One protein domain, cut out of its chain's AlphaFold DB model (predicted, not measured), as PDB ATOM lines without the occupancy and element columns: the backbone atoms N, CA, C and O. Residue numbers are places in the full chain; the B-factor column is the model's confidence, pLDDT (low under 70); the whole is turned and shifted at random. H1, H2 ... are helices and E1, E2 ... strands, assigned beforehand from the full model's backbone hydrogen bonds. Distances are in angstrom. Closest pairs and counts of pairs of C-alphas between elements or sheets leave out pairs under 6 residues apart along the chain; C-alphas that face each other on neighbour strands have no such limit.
ATOM      1  N   SER A   5      39.487 -37.075 -43.086       76.62
ATOM      2  CA  SER A   5      40.854 -36.552 -42.958       76.62
ATOM      3  C   SER A   5      41.029 -35.102 -43.428       76.62
ATOM      4  O   SER A   5      41.828 -34.358 -42.865       76.62
ATOM      5  N   GLY A   6      40.278 -34.665 -44.442       78.50
ATOM      6  CA  GLY A   6      40.314 -33.288 -44.932       78.50
ATOM      7  C   GLY A   6      39.596 -32.301 -44.011       78.50
ATOM      8  O   GLY A   6      39.931 -31.119 -44.012       78.50
ATOM      9  N   VAL A   7      38.637 -32.773 -43.206       84.69
ATOM     10  CA  VAL A   7      37.877 -31.928 -42.269       84.69
ATOM     11  C   VAL A   7      38.737 -31.519 -41.070       84.69
ATOM     12  O   VAL A   7      38.617 -30.390 -40.597       84.69
ATOM     13  N   VAL A   8      39.671 -32.376 -40.640       86.50
ATOM     14  CA  VAL A   8      40.660 -32.064 -39.587       86.50
ATOM     15  C   VAL A   8      41.496 -30.830 -39.936       86.50
ATOM     16  O   VAL A   8      41.884 -30.064 -39.061       86.50
ATOM     17  N   LEU A   9      41.747 -30.606 -41.228       87.88
ATOM     18  CA  LEU A   9      42.550 -29.495 -41.731       87.88
ATOM     19  C   LEU A   9      41.694 -28.287 -42.152       87.88
ATOM     20  O   LEU A   9      42.139 -27.463 -42.950       87.88
ATOM     21  N   THR A  10      40.455 -28.165 -41.686       89.44
ATOM     22  CA  THR A  10      39.635 -26.967 -41.947       89.44
ATOM     23  C   THR A  10      40.073 -25.795 -41.071       89.44
ATOM     24  O   THR A  10      40.671 -25.990 -40.013       89.44
ATOM     25  N   ASP A  11      39.807 -24.566 -41.521       89.81
ATOM     26  CA  ASP A  11      40.215 -23.362 -40.785       89.81
ATOM     27  C   ASP A  11      39.564 -23.294 -39.394       89.81
ATOM     28  O   ASP A  11      40.252 -22.962 -38.434       89.81
ATOM     29  N   ASP A  12      38.302 -23.712 -39.259       87.81
ATOM     30  CA  ASP A  12      37.576 -23.717 -37.979       87.81
ATOM     31  C   ASP A  12      38.220 -24.654 -36.939       87.81
ATOM     32  O   ASP A  12      38.364 -24.307 -35.761       87.81
ATOM     33  N   VAL A  13      38.646 -25.846 -37.380       90.50
ATOM     34  CA  VAL A  13      39.340 -26.821 -36.523       90.50
ATOM     35  C   VAL A  13      40.735 -26.315 -36.162       90.50
ATOM     36  O   VAL A  13      41.135 -26.402 -35.002       90.50
ATOM     37  N   ILE A  14      41.469 -25.751 -37.125       91.25
ATOM     38  CA  ILE A  14      42.824 -25.232 -36.902       91.25
ATOM     39  C   ILE A  14      42.811 -24.017 -35.969       91.25
ATOM     40  O   ILE A  14      43.667 -23.927 -35.091       91.25
ATOM     41  N   ASP A  15      41.855 -23.101 -36.111       90.25
ATOM     42  CA  ASP A  15      41.732 -21.928 -35.238       90.25
ATOM     43  C   ASP A  15      41.459 -22.329 -33.792       90.25
ATOM     44  O   ASP A  15      42.114 -21.839 -32.868       90.25
ATOM     45  N   SER A  16      40.552 -23.286 -33.604       89.12
ATOM     46  CA  SER A  16      40.275 -23.870 -32.291       89.12
ATOM     47  C   SER A  16      41.518 -24.569 -31.724       89.12
ATOM     48  O   SER A  16      41.863 -24.386 -30.553       89.12
ATOM     49  N   ALA A  17      42.270 -25.278 -32.574       89.69
ATOM     50  CA  ALA A  17      43.485 -25.976 -32.174       89.69
ATOM     51  C   ALA A  17      44.617 -25.020 -31.776       89.69
ATOM     52  O   ALA A  17      45.340 -25.314 -30.829       89.69
ATOM     53  N   ILE A  18      44.769 -23.867 -32.437       88.31
ATOM     54  CA  ILE A  18      45.771 -22.850 -32.070       88.31
ATOM     55  C   ILE A  18      45.536 -22.359 -30.639       88.31
ATOM     56  O   ILE A  18      46.482 -22.258 -29.854       88.31
ATOM     57  N   VAL A  19      44.275 -22.088 -30.291       84.56
ATOM     58  CA  VAL A  19      43.891 -21.636 -28.948       84.56
ATOM     59  C   VAL A  19      44.123 -22.743 -27.917       84.56
ATOM     60  O   VAL A  19      44.699 -22.488 -26.859       84.56
ATOM     61  N   ALA A  20      43.726 -23.978 -28.234       83.56
ATOM     62  CA  ALA A  20      43.837 -25.117 -27.326       83.56
ATOM     63  C   ALA A  20      45.288 -25.591 -27.109       83.56
ATOM     64  O   ALA A  20      45.648 -25.988 -26.002       83.56
ATOM     65  N   ALA A  21      46.137 -25.538 -28.138       79.06
ATOM     66  CA  ALA A  21      47.494 -26.084 -28.085       79.06
ATOM     67  C   ALA A  21      48.480 -25.202 -27.298       79.06
ATOM     68  O   ALA A  21      49.500 -25.705 -26.821       79.06
ATOM     69  N   GLN A  22      48.196 -23.898 -27.156       84.25
ATOM     70  CA  GLN A  22      49.067 -22.919 -26.484       84.25
ATOM     71  C   GLN A  22      50.526 -22.987 -26.979       84.25
ATOM     72  O   GLN A  22      51.477 -22.998 -26.190       84.25
ATOM     73  N   ILE A  23      50.703 -23.090 -28.298       82.25
ATOM     74  CA  ILE A  23      52.017 -23.167 -28.942       82.25
ATOM     75  C   ILE A  23      52.494 -21.736 -29.244       82.25
ATOM     76  O   ILE A  23      51.815 -21.017 -29.988       82.25
ATOM     77  N   PRO A  24      53.643 -21.289 -28.700       79.19
ATOM     78  CA  PRO A  24      54.155 -19.942 -28.942       79.19
ATOM     79  C   PRO A  24      54.369 -19.667 -30.436       79.19
ATOM     80  O   PRO A  24      55.041 -20.430 -31.124       79.19
ATOM     81  N   GLY A  25      53.807 -18.566 -30.941       82.19
ATOM     82  CA  GLY A  25      53.986 -18.148 -32.338       82.19
ATOM     83  C   GLY A  25      53.299 -19.044 -33.377       82.19
ATOM     84  O   GLY A  25      53.620 -18.945 -34.562       82.19
ATOM     85  N   ALA A  26      52.368 -19.912 -32.969       85.31
ATOM     86  CA  ALA A  26      51.631 -20.754 -33.901       85.31
ATOM     87  C   ALA A  26      50.772 -19.928 -34.869       85.31
ATOM     88  O   ALA A  26      49.994 -19.062 -34.474       85.31
ATOM     89  N   THR A  27      50.897 -20.242 -36.156       88.88
ATOM     90  CA  THR A  27      50.057 -19.708 -37.232       88.88
ATOM     91  C   THR A  27      49.215 -20.827 -37.833       88.88
ATOM     92  O   THR A  27      49.596 -22.000 -37.756       88.88
ATOM     93  N   ARG A  28      48.105 -20.475 -38.499       89.69
ATOM     94  CA  ARG A  28      47.270 -21.443 -39.238       89.69
ATOM     95  C   ARG A  28      48.096 -22.310 -40.183       89.69
ATOM     96  O   ARG A  28      47.917 -23.521 -40.230       89.69
ATOM     97  N   GLU A  29      49.034 -21.698 -40.902       89.81
ATOM     98  CA  GLU A  29      49.898 -22.408 -41.843       89.81
ATOM     99  C   GLU A  29      50.870 -23.361 -41.132       89.81
ATOM    100  O   GLU A  29      51.064 -24.484 -41.586       89.81
ATOM    101  N   SER A  30      51.445 -22.947 -39.999       89.12
ATOM    102  CA  SER A  30      52.330 -23.802 -39.202       89.12
ATOM    103  C   SER A  30      51.595 -25.042 -38.682       89.12
ATOM    104  O   SER A  30      52.058 -26.160 -38.895       89.12
ATOM    105  N   ILE A  31      50.404 -24.865 -38.095       90.50
ATOM    106  CA  ILE A  31      49.594 -25.984 -37.595       90.50
ATOM    107  C   ILE A  31      49.170 -26.903 -38.740       90.50
ATOM    108  O   ILE A  31      49.341 -28.115 -38.643       90.50
ATOM    109  N   ARG A  32      48.702 -26.338 -39.859       91.31
ATOM    110  CA  ARG A  32      48.279 -27.107 -41.035       91.31
ATOM    111  C   ARG A  32      49.414 -27.945 -41.619       91.31
ATOM    112  O   ARG A  32      49.195 -29.108 -41.926       91.31
ATOM    113  N   ARG A  33      50.607 -27.363 -41.787       91.69
ATOM    114  CA  ARG A  33      51.773 -28.063 -42.358       91.69
ATOM    115  C   ARG A  33      52.309 -29.155 -41.438       91.69
ATOM    116  O   ARG A  33      52.798 -30.163 -41.932       91.69
ATOM    117  N   ASN A  34      52.218 -28.949 -40.128       91.69
ATOM    118  CA  ASN A  34      52.749 -29.884 -39.141       91.69
ATOM    119  C   ASN A  34      51.745 -30.966 -38.727       91.69
ATOM    120  O   ASN A  34      52.154 -31.923 -38.074       91.69
ATOM    121  N   THR A  35      50.469 -30.833 -39.103       93.44
ATOM    122  CA  THR A  35      49.416 -31.821 -38.835       93.44
ATOM    123  C   THR A  35      49.274 -32.805 -39.991       93.44
ATOM    124  O   THR A  35      49.019 -32.405 -41.126       93.44
ATOM    125  N   GLY A  36      49.348 -34.099 -39.696       91.75
ATOM    126  CA  GLY A  36      48.923 -35.169 -40.593       91.75
ATOM    127  C   GLY A  36      47.625 -35.802 -40.100       91.75
ATOM    128  O   GLY A  36      47.465 -36.028 -38.907       91.75
ATOM    129  N   ALA A  37      46.700 -36.103 -41.010       91.50
ATOM    130  CA  ALA A  37      45.492 -36.868 -40.705       91.50
ATOM    131  C   ALA A  37      45.325 -37.974 -41.748       91.50
ATOM    132  O   ALA A  37      45.146 -37.697 -42.939       91.50
ATOM    133  N   VAL A  38      45.409 -39.230 -41.315       90.12
ATOM    134  CA  VAL A  38      45.364 -40.400 -42.199       90.12
ATOM    135  C   VAL A  38      44.333 -41.387 -41.674       90.12
ATOM    136  O   VAL A  38      44.303 -41.699 -40.491       90.12
ATOM    137  N   VAL A  39      43.479 -41.892 -42.564       88.44
ATOM    138  CA  VAL A  39      42.575 -43.009 -42.268       88.44
ATOM    139  C   VAL A  39      43.154 -44.247 -42.955       88.44
ATOM    140  O   VAL A  39      43.146 -44.296 -44.190       88.44
ATOM    141  N   PRO A  40      43.706 -45.224 -42.210       86.06
ATOM    142  CA  PRO A  40      44.258 -46.439 -42.798       86.06
ATOM    143  C   PRO A  40      43.209 -47.238 -43.585       86.06
ATOM    144  O   PRO A  40      42.007 -47.173 -43.314       86.06
ATOM    145  N   SER A  41      43.657 -48.030 -44.564       84.31
ATOM    146  CA  SER A  41      42.760 -48.879 -45.357       84.31
ATOM    147  C   SER A  41      41.993 -49.859 -44.467       84.31
ATOM    148  O   SER A  41      42.584 -50.518 -43.616       84.31
ATOM    149  N   ASN A  42      40.681 -49.984 -44.694       80.31
ATOM    150  CA  ASN A  42      39.771 -50.832 -43.912       80.31
ATOM    151  C   ASN A  42      39.699 -50.482 -42.411       80.31
ATOM    152  O   ASN A  42      39.365 -51.345 -41.601       80.31
ATOM    153  N   SER A  43      39.993 -49.232 -42.037       83.19
ATOM    154  CA  SER A  43      39.909 -48.751 -40.656       83.19
ATOM    155  C   SER A  43      38.733 -47.793 -40.451       83.19
ATOM    156  O   SER A  43      38.398 -47.001 -41.332       83.19
ATOM    157  N   GLN A  44      38.129 -47.845 -39.262       82.69
ATOM    158  CA  GLN A  44      37.218 -46.810 -38.744       82.69
ATOM    159  C   GLN A  44      37.941 -45.817 -37.814       82.69
ATOM    160  O   GLN A  44      37.315 -44.924 -37.251       82.69
ATOM    161  N   VAL A  45      39.254 -45.983 -37.642       87.69
ATOM    162  CA  VAL A  45      40.118 -45.139 -36.813       87.69
ATOM    163  C   VAL A  45      40.902 -44.191 -37.715       87.69
ATOM    164  O   VAL A  45      41.390 -44.598 -38.771       87.69
ATOM    165  N   MET A  46      41.019 -42.935 -37.289       89.25
ATOM    166  CA  MET A  46      41.833 -41.913 -37.936       89.25
ATOM    167  C   MET A  46      43.048 -41.607 -37.066       89.25
ATOM    168  O   MET A  46      42.893 -41.260 -35.896       89.25
ATOM    169  N   ASP A  47      44.229 -41.679 -37.666       91.25
ATOM    170  CA  ASP A  47      45.480 -41.303 -37.026       91.25
ATOM    171  C   ASP A  47      45.749 -39.822 -37.280       91.25
ATOM    172  O   ASP A  47      45.811 -39.370 -38.429       91.25
ATOM    173  N   VAL A  48      45.911 -39.069 -36.194       92.38
ATOM    174  CA  VAL A  48      46.272 -37.652 -36.225       92.38
ATOM    175  C   VAL A  48      47.677 -37.502 -35.661       92.38
ATOM    176  O   VAL A  48      47.946 -37.866 -34.518       92.38
ATOM    177  N   THR A  49      48.583 -36.959 -36.467       92.88
ATOM    178  CA  THR A  49      49.977 -36.720 -36.097       92.88
ATOM    179  C   THR A  49      50.274 -35.230 -36.101       92.88
ATOM    180  O   THR A  49      49.727 -34.476 -36.904       92.88
ATOM    181  N   PHE A  50      51.160 -34.794 -35.207       92.44
ATOM    182  CA  PHE A  50      51.670 -33.428 -35.197       92.44
ATOM    183  C   PHE A  50      53.188 -33.440 -35.034       92.44
ATOM    184  O   PHE A  50      53.711 -34.065 -34.112       92.44
ATOM    185  N   THR A  51      53.901 -32.761 -35.931       91.81
ATOM    186  CA  THR A  51      55.370 -32.772 -35.973       91.81
ATOM    187  C   THR A  51      55.946 -31.487 -35.386       91.81
ATOM    188  O   THR A  51      55.605 -30.391 -35.829       91.81
ATOM    189  N   HIS A  52      56.849 -31.603 -34.410       90.06
ATOM    190  CA  HIS A  52      57.552 -30.461 -33.821       90.06
ATOM    191  C   HIS A  52      58.944 -30.871 -33.289       90.06
ATOM    192  O   HIS A  52      59.085 -32.009 -32.845       90.06
ATOM    193  N   PRO A  53      59.964 -29.981 -33.296       87.38
ATOM    194  CA  PRO A  53      61.288 -30.273 -32.720       87.38
ATOM    195  C   PRO A  53      61.280 -30.576 -31.214       87.38
ATOM    196  O   PRO A  53      62.160 -31.265 -30.715       87.38
ATOM    197  N   ASP A  54      60.295 -30.031 -30.501       88.50
ATOM    198  CA  ASP A  54      60.055 -30.275 -29.076       88.50
ATOM    199  C   ASP A  54      58.954 -31.344 -28.907       88.50
ATOM    200  O   ASP A  54      57.833 -31.118 -29.391       88.50
ATOM    201  N   PRO A  55      59.240 -32.478 -28.235       90.50
ATOM    202  CA  PRO A  55      58.300 -33.585 -28.082       90.50
ATOM    203  C   PRO A  55      57.054 -33.220 -27.258       90.50
ATOM    204  O   PRO A  55      55.969 -33.723 -27.554       90.50
ATOM    205  N   GLU A  56      57.154 -32.318 -26.275       91.31
ATOM    206  CA  GLU A  56      55.997 -31.903 -25.468       91.31
ATOM    207  C   GLU A  56      55.023 -31.056 -26.292       91.31
ATOM    208  O   GLU A  56      53.800 -31.182 -26.184       91.31
ATOM    209  N   ILE A  57      55.564 -30.194 -27.156       91.31
ATOM    210  CA  ILE A  57      54.762 -29.413 -28.102       91.31
ATOM    211  C   ILE A  57      54.138 -30.334 -29.153       91.31
ATOM    212  O   ILE A  57      52.977 -30.132 -29.510       91.31
ATOM    213  N   ALA A  58      54.862 -31.360 -29.612       91.69
ATOM    214  CA  ALA A  58      54.327 -32.340 -30.552       91.69
ATOM    215  C   ALA A  58      53.101 -33.073 -29.981       91.69
ATOM    216  O   ALA A  58      52.047 -33.130 -30.619       91.69
ATOM    217  N   GLN A  59      53.214 -33.548 -28.739       92.44
ATOM    218  CA  GLN A  59      52.127 -34.210 -28.021       92.44
ATOM    219  C   GLN A  59      50.919 -33.281 -27.829       92.44
ATOM    220  O   GLN A  59      49.791 -33.642 -28.181       92.44
ATOM    221  N   ARG A  60      51.141 -32.068 -27.299       92.25
ATOM    222  CA  ARG A  60      50.063 -31.089 -27.080       92.25
ATOM    223  C   ARG A  60      49.384 -30.682 -28.385       92.25
ATOM    224  O   ARG A  60      48.163 -30.573 -28.409       92.25
ATOM    225  N   GLY A  61      50.150 -30.496 -29.460       92.25
ATOM    226  CA  GLY A  61      49.629 -30.159 -30.785       92.25
ATOM    227  C   GLY A  61      48.696 -31.238 -31.333       92.25
ATOM    228  O   GLY A  61      47.567 -30.931 -31.715       92.25
ATOM    229  N   ALA A  62      49.114 -32.508 -31.293       93.75
ATOM    230  CA  ALA A  62      48.285 -33.629 -31.743       93.75
ATOM    231  C   ALA A  62      46.993 -33.761 -30.916       93.75
ATOM    232  O   ALA A  62      45.906 -33.942 -31.476       93.75
ATOM    233  N   GLN A  63      47.091 -33.602 -29.591       93.50
ATOM    234  CA  GLN A  63      45.931 -33.647 -28.700       93.50
ATOM    235  C   GLN A  63      44.954 -32.495 -28.976       93.50
ATOM    236  O   GLN A  63      43.748 -32.716 -29.064       93.50
ATOM    237  N   ALA A  64      45.465 -31.274 -29.134       93.12
ATOM    238  CA  ALA A  64      44.655 -30.080 -29.347       93.12
ATOM    239  C   ALA A  64      43.914 -30.100 -30.689       93.12
ATOM    240  O   ALA A  64      42.731 -29.757 -30.737       93.12
ATOM    241  N   VAL A  65      44.575 -30.539 -31.766       93.75
ATOM    242  CA  VAL A  65      43.940 -30.702 -33.084       93.75
ATOM    243  C   VAL A  65      42.831 -31.748 -33.021       93.75
ATOM    244  O   VAL A  65      41.722 -31.503 -33.498       93.75
ATOM    245  N   THR A  66      43.098 -32.889 -32.382       93.56
ATOM    246  CA  THR A  66      42.111 -33.967 -32.242       93.56
ATOM    247  C   THR A  66      40.899 -33.508 -31.433       93.56
ATOM    248  O   THR A  66      39.766 -33.713 -31.864       93.56
ATOM    249  N   GLN A  67      41.113 -32.825 -30.304       92.50
ATOM    250  CA  GLN A  67      40.018 -32.290 -29.493       92.50
ATOM    251  C   GLN A  67      39.191 -31.259 -30.270       92.50
ATOM    252  O   GLN A  67      37.966 -31.332 -30.287       92.50
ATOM    253  N   SER A  68      39.857 -30.357 -30.990       92.88
ATOM    254  CA  SER A  68      39.192 -29.328 -31.796       92.88
ATOM    255  C   SER A  68      38.336 -29.925 -32.913       92.88
ATOM    256  O   SER A  68      37.257 -29.421 -33.215       92.88
ATOM    257  N   PHE A  69      38.780 -31.033 -33.509       91.88
ATOM    258  CA  PHE A  69      37.994 -31.768 -34.495       91.88
ATOM    259  C   PHE A  69      36.732 -32.397 -33.880       91.88
ATOM    260  O   PHE A  69      35.651 -32.320 -34.467       91.88
ATOM    261  N   MET A  70      36.844 -32.975 -32.681       90.81
ATOM    262  CA  MET A  70      35.706 -33.541 -31.946       90.81
ATOM    263  C   MET A  70      34.682 -32.471 -31.554       90.81
ATOM    264  O   MET A  70      33.471 -32.668 -31.721       90.81
ATOM    265  N   ASP A  71      35.160 -31.316 -31.098       91.31
ATOM    266  CA  ASP A  71      34.317 -30.174 -30.750       91.31
ATOM    267  C   ASP A  71      33.592 -29.644 -31.996       91.31
ATOM    268  O   ASP A  71      32.378 -29.431 -31.963       91.31
ATOM    269  N   PHE A  72      34.293 -29.538 -33.131       91.31
ATOM    270  CA  PHE A  72      33.700 -29.166 -34.417       91.31
ATOM    271  C   PHE A  72      32.603 -30.147 -34.857       91.31
ATOM    272  O   PHE A  72      31.518 -29.722 -35.262       91.31
ATOM    273  N   ARG A  73      32.832 -31.464 -34.741       90.19
ATOM    274  CA  ARG A  73      31.811 -32.481 -35.056       90.19
ATOM    275  C   ARG A  73      30.580 -32.350 -34.165       90.19
ATOM    276  O   ARG A  73      29.459 -32.424 -34.667       90.19
ATOM    277  N   THR A  74      30.790 -32.115 -32.874       90.19
ATOM    278  CA  THR A  74      29.712 -31.939 -31.892       90.19
ATOM    279  C   THR A  74      28.881 -30.697 -32.208       90.19
ATOM    280  O   THR A  74      27.659 -30.779 -32.318       90.19
ATOM    281  N   GLN A  75      29.537 -29.556 -32.437       90.38
ATOM    282  CA  GLN A  75      28.867 -28.300 -32.782       90.38
ATOM    283  C   GLN A  75      28.102 -28.405 -34.101       90.38
ATOM    284  O   GLN A  75      26.967 -27.940 -34.202       90.38
ATOM    285  N   ARG A  76      28.683 -29.066 -35.109       90.00
ATOM    286  CA  ARG A  76      28.025 -29.274 -36.401       90.00
ATOM    287  C   ARG A  76      26.785 -30.152 -36.274       90.00
ATOM    288  O   ARG A  76      25.750 -29.811 -36.841       90.00
ATOM    289  N   ALA A  77      26.868 -31.251 -35.526       88.38
ATOM    290  CA  ALA A  77      25.719 -32.114 -35.273       88.38
ATOM    291  C   ALA A  77      24.610 -31.369 -34.512       88.38
ATOM    292  O   ALA A  77      23.449 -31.424 -34.917       88.38
ATOM    293  N   GLN A  78      24.974 -30.587 -33.489       89.88
ATOM    294  CA  GLN A  78      24.024 -29.760 -32.746       89.88
ATOM    295  C   GLN A  78      23.362 -28.704 -33.640       89.88
ATOM    296  O   GLN A  78      22.152 -28.512 -33.569       89.88
ATOM    297  N   SER A  79      24.128 -28.046 -34.515       89.31
ATOM    298  CA  SER A  79      23.585 -27.059 -35.451       89.31
ATOM    299  C   SER A  79      22.576 -27.681 -36.413       89.31
ATOM    300  O   SER A  79      21.563 -27.052 -36.699       89.31
ATOM    301  N   VAL A  80      22.820 -28.904 -36.899       89.44
ATOM    302  CA  VAL A  80      21.879 -29.604 -37.787       89.44
ATOM    303  C   VAL A  80      20.577 -29.930 -37.057       89.44
ATOM    304  O   VAL A  80      19.509 -29.663 -37.603       89.44
ATOM    305  N   ILE A  81      20.657 -30.449 -35.826       89.81
ATOM    306  CA  ILE A  81      19.471 -30.720 -34.998       89.81
ATOM    307  C   ILE A  81      18.698 -29.424 -34.744       89.81
ATOM    308  O   ILE A  81      17.496 -29.380 -34.980       89.81
ATOM    309  N   ASN A  82      19.383 -28.348 -34.349       89.94
ATOM    310  CA  ASN A  82      18.748 -27.059 -34.077       89.94
ATOM    311  C   ASN A  82      18.024 -26.509 -35.315       89.94
ATOM    312  O   ASN A  82      16.851 -26.156 -35.226       89.94
ATOM    313  N   SER A  83      18.676 -26.501 -36.484       91.38
ATOM    314  CA  SER A  83      18.056 -26.022 -37.726       91.38
ATOM    315  C   SER A  83      16.858 -26.873 -38.164       91.38
ATOM    316  O   SER A  83      15.886 -26.339 -38.699       91.38
ATOM    317  N   GLN A  84      16.891 -28.192 -37.940       90.19
ATOM    318  CA  GLN A  84      15.745 -29.064 -38.220       90.19
ATOM    319  C   GLN A  84      14.591 -28.817 -37.244       90.19
ATOM    320  O   GLN A  84      13.442 -28.701 -37.678       90.19
ATOM    321  N   SER A  85      14.889 -28.676 -35.951       90.75
ATOM    322  CA  SER A  85      13.898 -28.345 -34.925       90.75
ATOM    323  C   SER A  85      13.223 -27.002 -35.201       90.75
ATOM    324  O   SER A  85      12.002 -26.918 -35.113       90.75
ATOM    325  N   GLU A  86      13.973 -25.978 -35.620       92.69
ATOM    326  CA  GLU A  86      13.425 -24.671 -36.011       92.69
ATOM    327  C   GLU A  86      12.467 -24.776 -37.209       92.69
ATOM    328  O   GLU A  86      11.375 -24.198 -37.198       92.69
ATOM    329  N   LEU A  87      12.833 -25.551 -38.236       94.12
ATOM    330  CA  LEU A  87      11.986 -25.766 -39.412       94.12
ATOM    331  C   LEU A  87      10.690 -26.510 -39.054       94.12
ATOM    332  O   LEU A  87       9.603 -26.113 -39.486       94.12
ATOM    333  N   LEU A  88      10.786 -27.559 -38.233       93.62
ATOM    334  CA  LEU A  88       9.622 -28.301 -37.743       93.62
ATOM    335  C   LEU A  88       8.744 -27.438 -36.832       93.62
ATOM    336  O   LEU A  88       7.523 -27.498 -36.946       93.62
ATOM    337  N   GLN A  89       9.336 -26.583 -35.996       93.50
ATOM    338  CA  GLN A  89       8.610 -25.640 -35.145       93.50
ATOM    339  C   GLN A  89       7.839 -24.602 -35.974       93.50
ATOM    340  O   GLN A  89       6.680 -24.304 -35.677       93.50
ATOM    341  N   SER A  90       8.446 -24.082 -37.045       95.31
ATOM    342  CA  SER A  90       7.765 -23.184 -37.983       95.31
ATOM    343  C   SER A  90       6.574 -23.880 -38.651       95.31
ATOM    344  O   SER A  90       5.462 -23.344 -38.647       95.31
ATOM    345  N   ARG A  91       6.765 -25.119 -39.129       94.75
ATOM    346  CA  ARG A  91       5.692 -25.933 -39.719       94.75
ATOM    347  C   ARG A  91       4.577 -26.237 -38.716       94.75
ATOM    348  O   ARG A  91       3.408 -26.103 -39.068       94.75
ATOM    349  N   GLU A  92       4.921 -26.587 -37.475       94.44
ATOM    350  CA  GLU A  92       3.965 -26.816 -36.382       94.44
ATOM    351  C   GLU A  92       3.089 -25.573 -36.169       94.44
ATOM    352  O   GLU A  92       1.861 -25.672 -36.141       94.44
ATOM    353  N   SER A  93       3.706 -24.387 -36.100       95.12
ATOM    354  CA  SER A  93       2.995 -23.114 -35.940       95.12
ATOM    355  C   SER A  93       2.065 -22.804 -37.121       95.12
ATOM    356  O   SER A  93       0.924 -22.371 -36.920       95.12
ATOM    357  N   SER A  94       2.515 -23.040 -38.357       95.56
ATOM    358  CA  SER A  94       1.704 -22.830 -39.563       95.56
ATOM    359  C   SER A  94       0.497 -23.771 -39.619       95.56
ATOM    360  O   SER A  94      -0.627 -23.300 -39.796       95.56
ATOM    361  N   VAL A  95       0.697 -25.077 -39.405       94.38
ATOM    362  CA  VAL A  95      -0.389 -26.075 -39.414       94.38
ATOM    363  C   VAL A  95      -1.368 -25.823 -38.269       94.38
ATOM    364  O   VAL A  95      -2.578 -25.884 -38.470       94.38
ATOM    365  N   ASN A  96      -0.878 -25.450 -37.083       94.69
ATOM    366  CA  ASN A  96      -1.733 -25.076 -35.957       94.69
ATOM    367  C   ASN A  96      -2.619 -23.859 -36.282       94.69
ATOM    368  O   ASN A  96      -3.795 -23.832 -35.925       94.69
ATOM    369  N   THR A  97      -2.088 -22.869 -37.004       96.44
ATOM    370  CA  THR A  97      -2.865 -21.696 -37.442       96.44
ATOM    371  C   THR A  97      -3.938 -22.082 -38.466       96.44
ATOM    372  O   THR A  97      -5.085 -21.647 -38.339       96.44
ATOM    373  N   LEU A  98      -3.602 -22.935 -39.444       95.25
ATOM    374  CA  LEU A  98      -4.560 -23.464 -40.426       95.25
ATOM    375  C   LEU A  98      -5.671 -24.278 -39.754       95.25
ATOM    376  O   LEU A  98      -6.845 -24.066 -40.046       95.25
ATOM    377  N   LEU A  99      -5.318 -25.135 -38.791       93.94
ATOM    378  CA  LEU A  99      -6.276 -25.904 -37.998       93.94
ATOM    379  C   LEU A  99      -7.223 -24.989 -37.209       93.94
ATOM    380  O   LEU A  99      -8.429 -25.224 -37.181       93.94
ATOM    381  N   GLN A 100      -6.711 -23.925 -36.583       94.12
ATOM    382  CA  GLN A 100      -7.545 -22.951 -35.870       94.12
ATOM    383  C   GLN A 100      -8.492 -22.193 -36.808       94.12
ATOM    384  O   GLN A 100      -9.645 -21.959 -36.447       94.12
ATOM    385  N   ALA A 101      -8.027 -21.807 -37.999       93.50
ATOM    386  CA  ALA A 101      -8.865 -21.163 -39.006       93.50
ATOM    387  C   ALA A 101      -9.963 -22.110 -39.520       93.50
ATOM    388  O   ALA A 101     -11.125 -21.709 -39.573       93.50
ATOM    389  N   ALA A 102      -9.616 -23.370 -39.809       90.81
ATOM    390  CA  ALA A 102     -10.557 -24.406 -40.226       90.81
ATOM    391  C   ALA A 102     -11.611 -24.696 -39.144       90.81
ATOM    392  O   ALA A 102     -12.800 -24.731 -39.449       90.81
ATOM    393  N   ASN A 103     -11.203 -24.801 -37.872       90.69
ATOM    394  CA  ASN A 103     -12.130 -24.961 -36.745       90.69
ATOM    395  C   ASN A 103     -13.104 -23.780 -36.625       90.69
ATOM    396  O   ASN A 103     -14.306 -23.987 -36.502       90.69
ATOM    397  N   LYS A 104     -12.613 -22.535 -36.726       91.06
ATOM    398  CA  LYS A 104     -13.477 -21.342 -36.701       91.06
ATOM    399  C   LYS A 104     -14.472 -21.327 -37.862       91.06
ATOM    400  O   LYS A 104     -15.638 -21.010 -37.652       91.06
ATOM    401  N   ALA A 105     -14.023 -21.656 -39.075       86.81
ATOM    402  CA  ALA A 105     -14.888 -21.726 -40.251       86.81
ATOM    403  C   ALA A 105     -15.961 -22.816 -40.097       86.81
ATOM    404  O   ALA A 105     -17.133 -22.559 -40.364       86.81
ATOM    405  N   TYR A 106     -15.579 -23.989 -39.586       86.94
ATOM    406  CA  TYR A 106     -16.501 -25.075 -39.262       86.94
ATOM    407  C   TYR A 106     -17.548 -24.656 -38.213       86.94
ATOM    408  O   TYR A 106     -18.740 -24.887 -38.412       86.94
ATOM    409  N   ASP A 107     -17.142 -23.978 -37.133       85.38
ATOM    410  CA  ASP A 107     -18.057 -23.499 -36.084       85.38
ATOM    411  C   ASP A 107     -19.065 -22.454 -36.598       85.38
ATOM    412  O   ASP A 107     -20.251 -22.485 -36.238       85.38
ATOM    413  N   VAL A 108     -18.620 -21.539 -37.467       85.94
ATOM    414  CA  VAL A 108     -19.489 -20.545 -38.120       85.94
ATOM    415  C   VAL A 108     -20.474 -21.226 -39.077       85.94
ATOM    416  O   VAL A 108     -21.677 -20.995 -38.967       85.94
ATOM    417  N   ALA A 109     -20.007 -22.121 -39.953       82.69
ATOM    418  CA  ALA A 109     -20.866 -22.855 -40.889       82.69
ATOM    419  C   ALA A 109     -21.917 -23.720 -40.161       82.69
ATOM    420  O   ALA A 109     -23.086 -23.763 -40.553       82.69
ATOM    421  N   ARG A 110     -21.529 -24.348 -39.041       81.25
ATOM    422  CA  ARG A 110     -22.422 -25.142 -38.180       81.25
ATOM    423  C   ARG A 110     -23.521 -24.303 -37.528       81.25
ATOM    424  O   ARG A 110     -24.636 -24.787 -37.369       81.25
ATOM    425  N   SER A 111     -23.213 -23.073 -37.117       80.44
ATOM    426  CA  SER A 111     -24.181 -22.173 -36.473       80.44
ATOM    427  C   SER A 111     -25.080 -21.426 -37.469       80.44
ATOM    428  O   SER A 111     -26.188 -21.037 -37.102       80.44
ATOM    429  N   GLY A 112     -24.646 -21.272 -38.724       75.94
ATOM    430  CA  GLY A 112     -25.376 -20.591 -39.801       75.94
ATOM    431  C   GLY A 112     -26.381 -21.438 -40.599       75.94
ATOM    432  O   GLY A 112     -26.991 -20.903 -41.520       75.94
ATOM    433  N   ASN A 113     -26.585 -22.724 -40.266       67.88
ATOM    434  CA  ASN A 113     -27.438 -23.668 -41.019       67.88
ATOM    435  C   ASN A 113     -27.041 -23.831 -42.509       67.88
ATOM    436  O   ASN A 113     -27.901 -23.953 -43.385       67.88
ATOM    437  N   GLU A 114     -25.740 -23.845 -42.816       64.06
ATOM    438  CA  GLU A 114     -25.258 -24.120 -44.177       64.06
ATOM    439  C   GLU A 114     -25.544 -25.568 -44.635       64.06
ATOM    440  O   GLU A 114     -25.785 -26.472 -43.832       64.06
ATOM    441  N   ALA A 115     -25.540 -25.802 -45.954       65.31
ATOM    442  CA  ALA A 115     -25.849 -27.103 -46.548       65.31
ATOM    443  C   ALA A 115     -24.901 -28.217 -46.052       65.31
ATOM    444  O   ALA A 115     -23.684 -28.043 -46.000       65.31
ATOM    445  N   GLY A 116     -25.454 -29.404 -45.767       69.19
ATOM    446  CA  GLY A 116     -24.718 -30.511 -45.137       69.19
ATOM    447  C   GLY A 116     -23.473 -31.005 -45.892       69.19
ATOM    448  O   GLY A 116     -22.562 -31.528 -45.262       69.19
ATOM    449  N   ALA A 117     -23.390 -30.806 -47.212       70.12
ATOM    450  CA  ALA A 117     -22.214 -31.183 -48.001       70.12
ATOM    451  C   ALA A 117     -20.974 -30.320 -47.684       70.12
ATOM    452  O   ALA A 117     -19.871 -30.857 -47.609       70.12
ATOM    453  N   SER A 118     -21.147 -29.016 -47.435       76.06
ATOM    454  CA  SER A 118     -20.043 -28.099 -47.103       76.06
ATOM    455  C   SER A 118     -19.488 -28.346 -45.695       76.06
ATOM    456  O   SER A 118     -18.289 -28.211 -45.466       76.06
ATOM    457  N   LEU A 119     -20.345 -28.767 -44.754       81.31
ATOM    458  CA  LEU A 119     -19.923 -29.141 -43.397       81.31
ATOM    459  C   LEU A 119     -19.016 -30.379 -43.384       81.31
ATOM    460  O   LEU A 119     -18.060 -30.417 -42.613       81.31
ATOM    461  N   ILE A 120     -19.305 -31.373 -44.228       84.62
ATOM    462  CA  ILE A 120     -18.515 -32.610 -44.309       84.62
ATOM    463  C   ILE A 120     -17.100 -32.316 -44.826       84.62
ATOM    464  O   ILE A 120     -16.137 -32.862 -44.293       84.62
ATOM    465  N   ASP A 121     -16.958 -31.435 -45.820       86.62
ATOM    466  CA  ASP A 121     -15.647 -31.041 -46.358       86.62
ATOM    467  C   ASP A 121     -14.802 -30.279 -45.317       86.62
ATOM    468  O   ASP A 121     -13.635 -30.601 -45.090       86.62
ATOM    469  N   LEU A 122     -15.407 -29.336 -44.583       86.00
ATOM    470  CA  LEU A 122     -14.743 -28.631 -43.476       86.00
ATOM    471  C   LEU A 122     -14.333 -29.582 -42.337       86.00
ATOM    472  O   LEU A 122     -13.232 -29.452 -41.798       86.00
ATOM    473  N   GLU A 123     -15.169 -30.567 -41.987       88.00
ATOM    474  CA  GLU A 123     -14.814 -31.590 -40.993       88.00
ATOM    475  C   GLU A 123     -13.613 -32.434 -41.459       88.00
ATOM    476  O   GLU A 123     -12.708 -32.728 -40.671       88.00
ATOM    477  N   GLN A 124     -13.567 -32.797 -42.746       90.31
ATOM    478  CA  GLN A 124     -12.433 -33.513 -43.331       90.31
ATOM    479  C   GLN A 124     -11.147 -32.678 -43.270       90.31
ATOM    480  O   GLN A 124     -10.109 -33.206 -42.866       90.31
ATOM    481  N   GLN A 125     -11.208 -31.379 -43.577       90.88
ATOM    482  CA  GLN A 125     -10.054 -30.476 -43.469       90.88
ATOM    483  C   GLN A 125      -9.528 -30.369 -42.029       90.88
ATOM    484  O   GLN A 125      -8.319 -30.464 -41.807       90.88
ATOM    485  N   VAL A 126     -10.416 -30.245 -41.035       92.50
ATOM    486  CA  VAL A 126     -10.030 -30.234 -39.612       92.50
ATOM    487  C   VAL A 126      -9.311 -31.529 -39.225       92.50
ATOM    488  O   VAL A 126      -8.258 -31.480 -38.584       92.50
ATOM    489  N   ARG A 127      -9.831 -32.693 -39.637       93.31
ATOM    490  CA  ARG A 127      -9.198 -33.994 -39.356       93.31
ATOM    491  C   ARG A 127      -7.820 -34.119 -40.010       93.31
ATOM    492  O   ARG A 127      -6.895 -34.599 -39.356       93.31
ATOM    493  N   LEU A 128      -7.669 -33.664 -41.256       95.19
ATOM    494  CA  LEU A 128      -6.392 -33.685 -41.977       95.19
ATOM    495  C   LEU A 128      -5.333 -32.815 -41.286       95.19
ATOM    496  O   LEU A 128      -4.238 -33.303 -41.010       95.19
ATOM    497  N   TYR A 129      -5.660 -31.568 -40.926       94.62
ATOM    498  CA  TYR A 129      -4.715 -30.695 -40.220       94.62
ATOM    499  C   TYR A 129      -4.399 -31.181 -38.800       94.62
ATOM    500  O   TYR A 129      -3.263 -31.049 -38.347       94.62
ATOM    501  N   ALA A 130      -5.366 -31.778 -38.094       92.62
ATOM    502  CA  ALA A 130      -5.119 -32.377 -36.784       92.62
ATOM    503  C   ALA A 130      -4.149 -33.569 -36.875       92.62
ATOM    504  O   ALA A 130      -3.257 -33.701 -36.034       92.62
ATOM    505  N   GLN A 131      -4.284 -34.405 -37.912       95.12
ATOM    506  CA  GLN A 131      -3.363 -35.511 -38.174       95.12
ATOM    507  C   GLN A 131      -1.967 -35.007 -38.569       95.12
ATOM    508  O   GLN A 131      -0.971 -35.513 -38.053       95.12
ATOM    509  N   GLU A 132      -1.873 -33.991 -39.432       94.44
ATOM    510  CA  GLU A 132      -0.585 -33.394 -39.802       94.44
ATOM    511  C   GLU A 132       0.122 -32.778 -38.586       94.44
ATOM    512  O   GLU A 132       1.314 -33.010 -38.389       94.44
ATOM    513  N   LEU A 133      -0.610 -32.068 -37.721       94.19
ATOM    514  CA  LEU A 133      -0.055 -31.499 -36.492       94.19
ATOM    515  C   LEU A 133       0.483 -32.585 -35.549       94.19
ATOM    516  O   LEU A 133       1.534 -32.399 -34.934       94.19
ATOM    517  N   ALA A 134      -0.220 -33.715 -35.430       92.88
ATOM    518  CA  ALA A 134       0.246 -34.849 -34.636       92.88
ATOM    519  C   ALA A 134       1.552 -35.435 -35.198       92.88
ATOM    520  O   ALA A 134       2.488 -35.660 -34.432       92.88
ATOM    521  N   ASN A 135       1.648 -35.603 -36.522       94.94
ATOM    522  CA  ASN A 135       2.859 -36.103 -37.178       94.94
ATOM    523  C   ASN A 135       4.049 -35.155 -36.970       94.94
ATOM    524  O   ASN A 135       5.107 -35.594 -36.532       94.94
ATOM    525  N   VAL A 136       3.861 -33.845 -37.177       93.94
ATOM    526  CA  VAL A 136       4.933 -32.848 -36.994       93.94
ATOM    527  C   VAL A 136       5.449 -32.822 -35.550       93.94
ATOM    528  O   VAL A 136       6.651 -32.683 -35.328       93.94
ATOM    529  N   LYS A 137       4.576 -33.008 -34.551       91.88
ATOM    530  CA  LYS A 137       4.993 -33.102 -33.140       91.88
ATOM    531  C   LYS A 137       5.822 -34.350 -32.846       91.88
ATOM    532  O   LYS A 137       6.773 -34.275 -32.066       91.88
ATOM    533  N   VAL A 138       5.468 -35.485 -33.452       93.19
ATOM    534  CA  VAL A 138       6.252 -36.723 -33.336       93.19
ATOM    535  C   VAL A 138       7.621 -36.523 -33.980       93.19
ATOM    536  O   VAL A 138       8.627 -36.754 -33.313       93.19
ATOM    537  N   ASP A 139       7.667 -35.987 -35.200       91.62
ATOM    538  CA  ASP A 139       8.915 -35.715 -35.921       91.62
ATOM    539  C   ASP A 139       9.839 -34.788 -35.115       91.62
ATOM    540  O   ASP A 139      11.030 -35.075 -34.945       91.62
ATOM    541  N   ARG A 140       9.288 -33.720 -34.519       91.06
ATOM    542  CA  ARG A 140      10.047 -32.810 -33.647       91.06
ATOM    543  C   ARG A 140      10.605 -33.532 -32.424       91.06
ATOM    544  O   ARG A 140      11.798 -33.432 -32.155       91.06
ATOM    545  N   THR A 141       9.781 -34.318 -31.733       87.56
ATOM    546  CA  THR A 141      10.214 -35.080 -30.548       87.56
ATOM    547  C   THR A 141      11.316 -36.084 -30.894       87.56
ATOM    548  O   THR A 141      12.286 -36.223 -30.149       87.56
ATOM    549  N   THR A 142      11.215 -36.766 -32.040       89.00
ATOM    550  CA  THR A 142      12.257 -37.700 -32.499       89.00
ATOM    551  C   THR A 142      13.560 -36.995 -32.869       89.00
ATOM    552  O   THR A 142      14.634 -37.516 -32.584       89.00
ATOM    553  N   THR A 143      13.481 -35.788 -33.434       88.25
ATOM    554  CA  THR A 143      14.658 -34.975 -33.777       88.25
ATOM    555  C   THR A 143      15.346 -34.445 -32.519       88.25
ATOM    556  O   THR A 143      16.562 -34.559 -32.393       88.25
ATOM    557  N   GLU A 144      14.577 -33.938 -31.550       83.88
ATOM    558  CA  GLU A 144      15.091 -33.410 -30.276       83.88
ATOM    559  C   GLU A 144      15.733 -34.489 -29.392       83.88
ATOM    560  O   GLU A 144      16.639 -34.195 -28.616       83.88
ATOM    561  N   THR A 145      15.279 -35.739 -29.505       83.75
ATOM    562  CA  THR A 145      15.810 -36.876 -28.731       83.75
ATOM    563  C   THR A 145      16.882 -37.673 -29.473       83.75
ATOM    564  O   THR A 145      17.433 -38.625 -28.916       83.75
ATOM    565  N   SER A 146      17.211 -37.287 -30.710       83.44
ATOM    566  CA  SER A 146      18.277 -37.919 -31.482       83.44
ATOM    567  C   SER A 146      19.628 -37.692 -30.801       83.44
ATOM    568  O   SER A 146      20.030 -36.559 -30.537       83.44
TER     569      SER A 146
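Overview. This is residues 5 to 146 of the 449 residues of the protein "Cryptic autophosphorylating protein tyrosine kinase Etk" of Paeniglutamicibacter gangotriensis Lz1y (UniProt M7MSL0). A small hairpin of strands, E1 and E2, and helix H1 pack on the first part of one very long helix, H3, with short H2 on H1; beyond H3's far end, H4 folds back along it. The printed part has 142 residues, mostly helix, in the order H1 H2 E1 E2 H3 H4. It is an extended rod, 89 by 35 by 20 A, radius of gyration of the C-alphas 27.5 A.

Along the chain. E1 is residues 35 to 38, E2 47 to 50. H3, residues 55 to 111, begins at C-alpha 55 (58.300, -33.585, -28.082) and is 83.7 A long. H1 is residues 11 to 21, H2 28 to 34. H4, residues 116 to 144, 42.6 A, ends at C-alpha 144 (15.091, -33.410, -30.276).

Arrangement. E1 and E2 are antiparallel; N 36 and O 49 are 2.8 A apart. The closest C-alphas of E2 and H3, Phe 50 and Ala 62, are 4.8 A apart. H1 touches H3's residues 57 to 72 alone, at a steep tilt of 52 degrees, closest C-alphas Ala 17 and Val 65, 4.8 A. H3 and H4, a helical hairpin, touch at a shallow tilt of 14 degrees, closest C-alphas Leu 99 and Tyr 129, 5.5 A. In H1, H2, H3 and H4 every O i to N i+4 pair is within hydrogen-bond range.

Size, cuts and confidence. The farthest C-alphas, Pro 53 and Asn 113, are 89.4 A apart. The printed part has no cut and no long link. Residues 113 to 116 have pLDDT under 70.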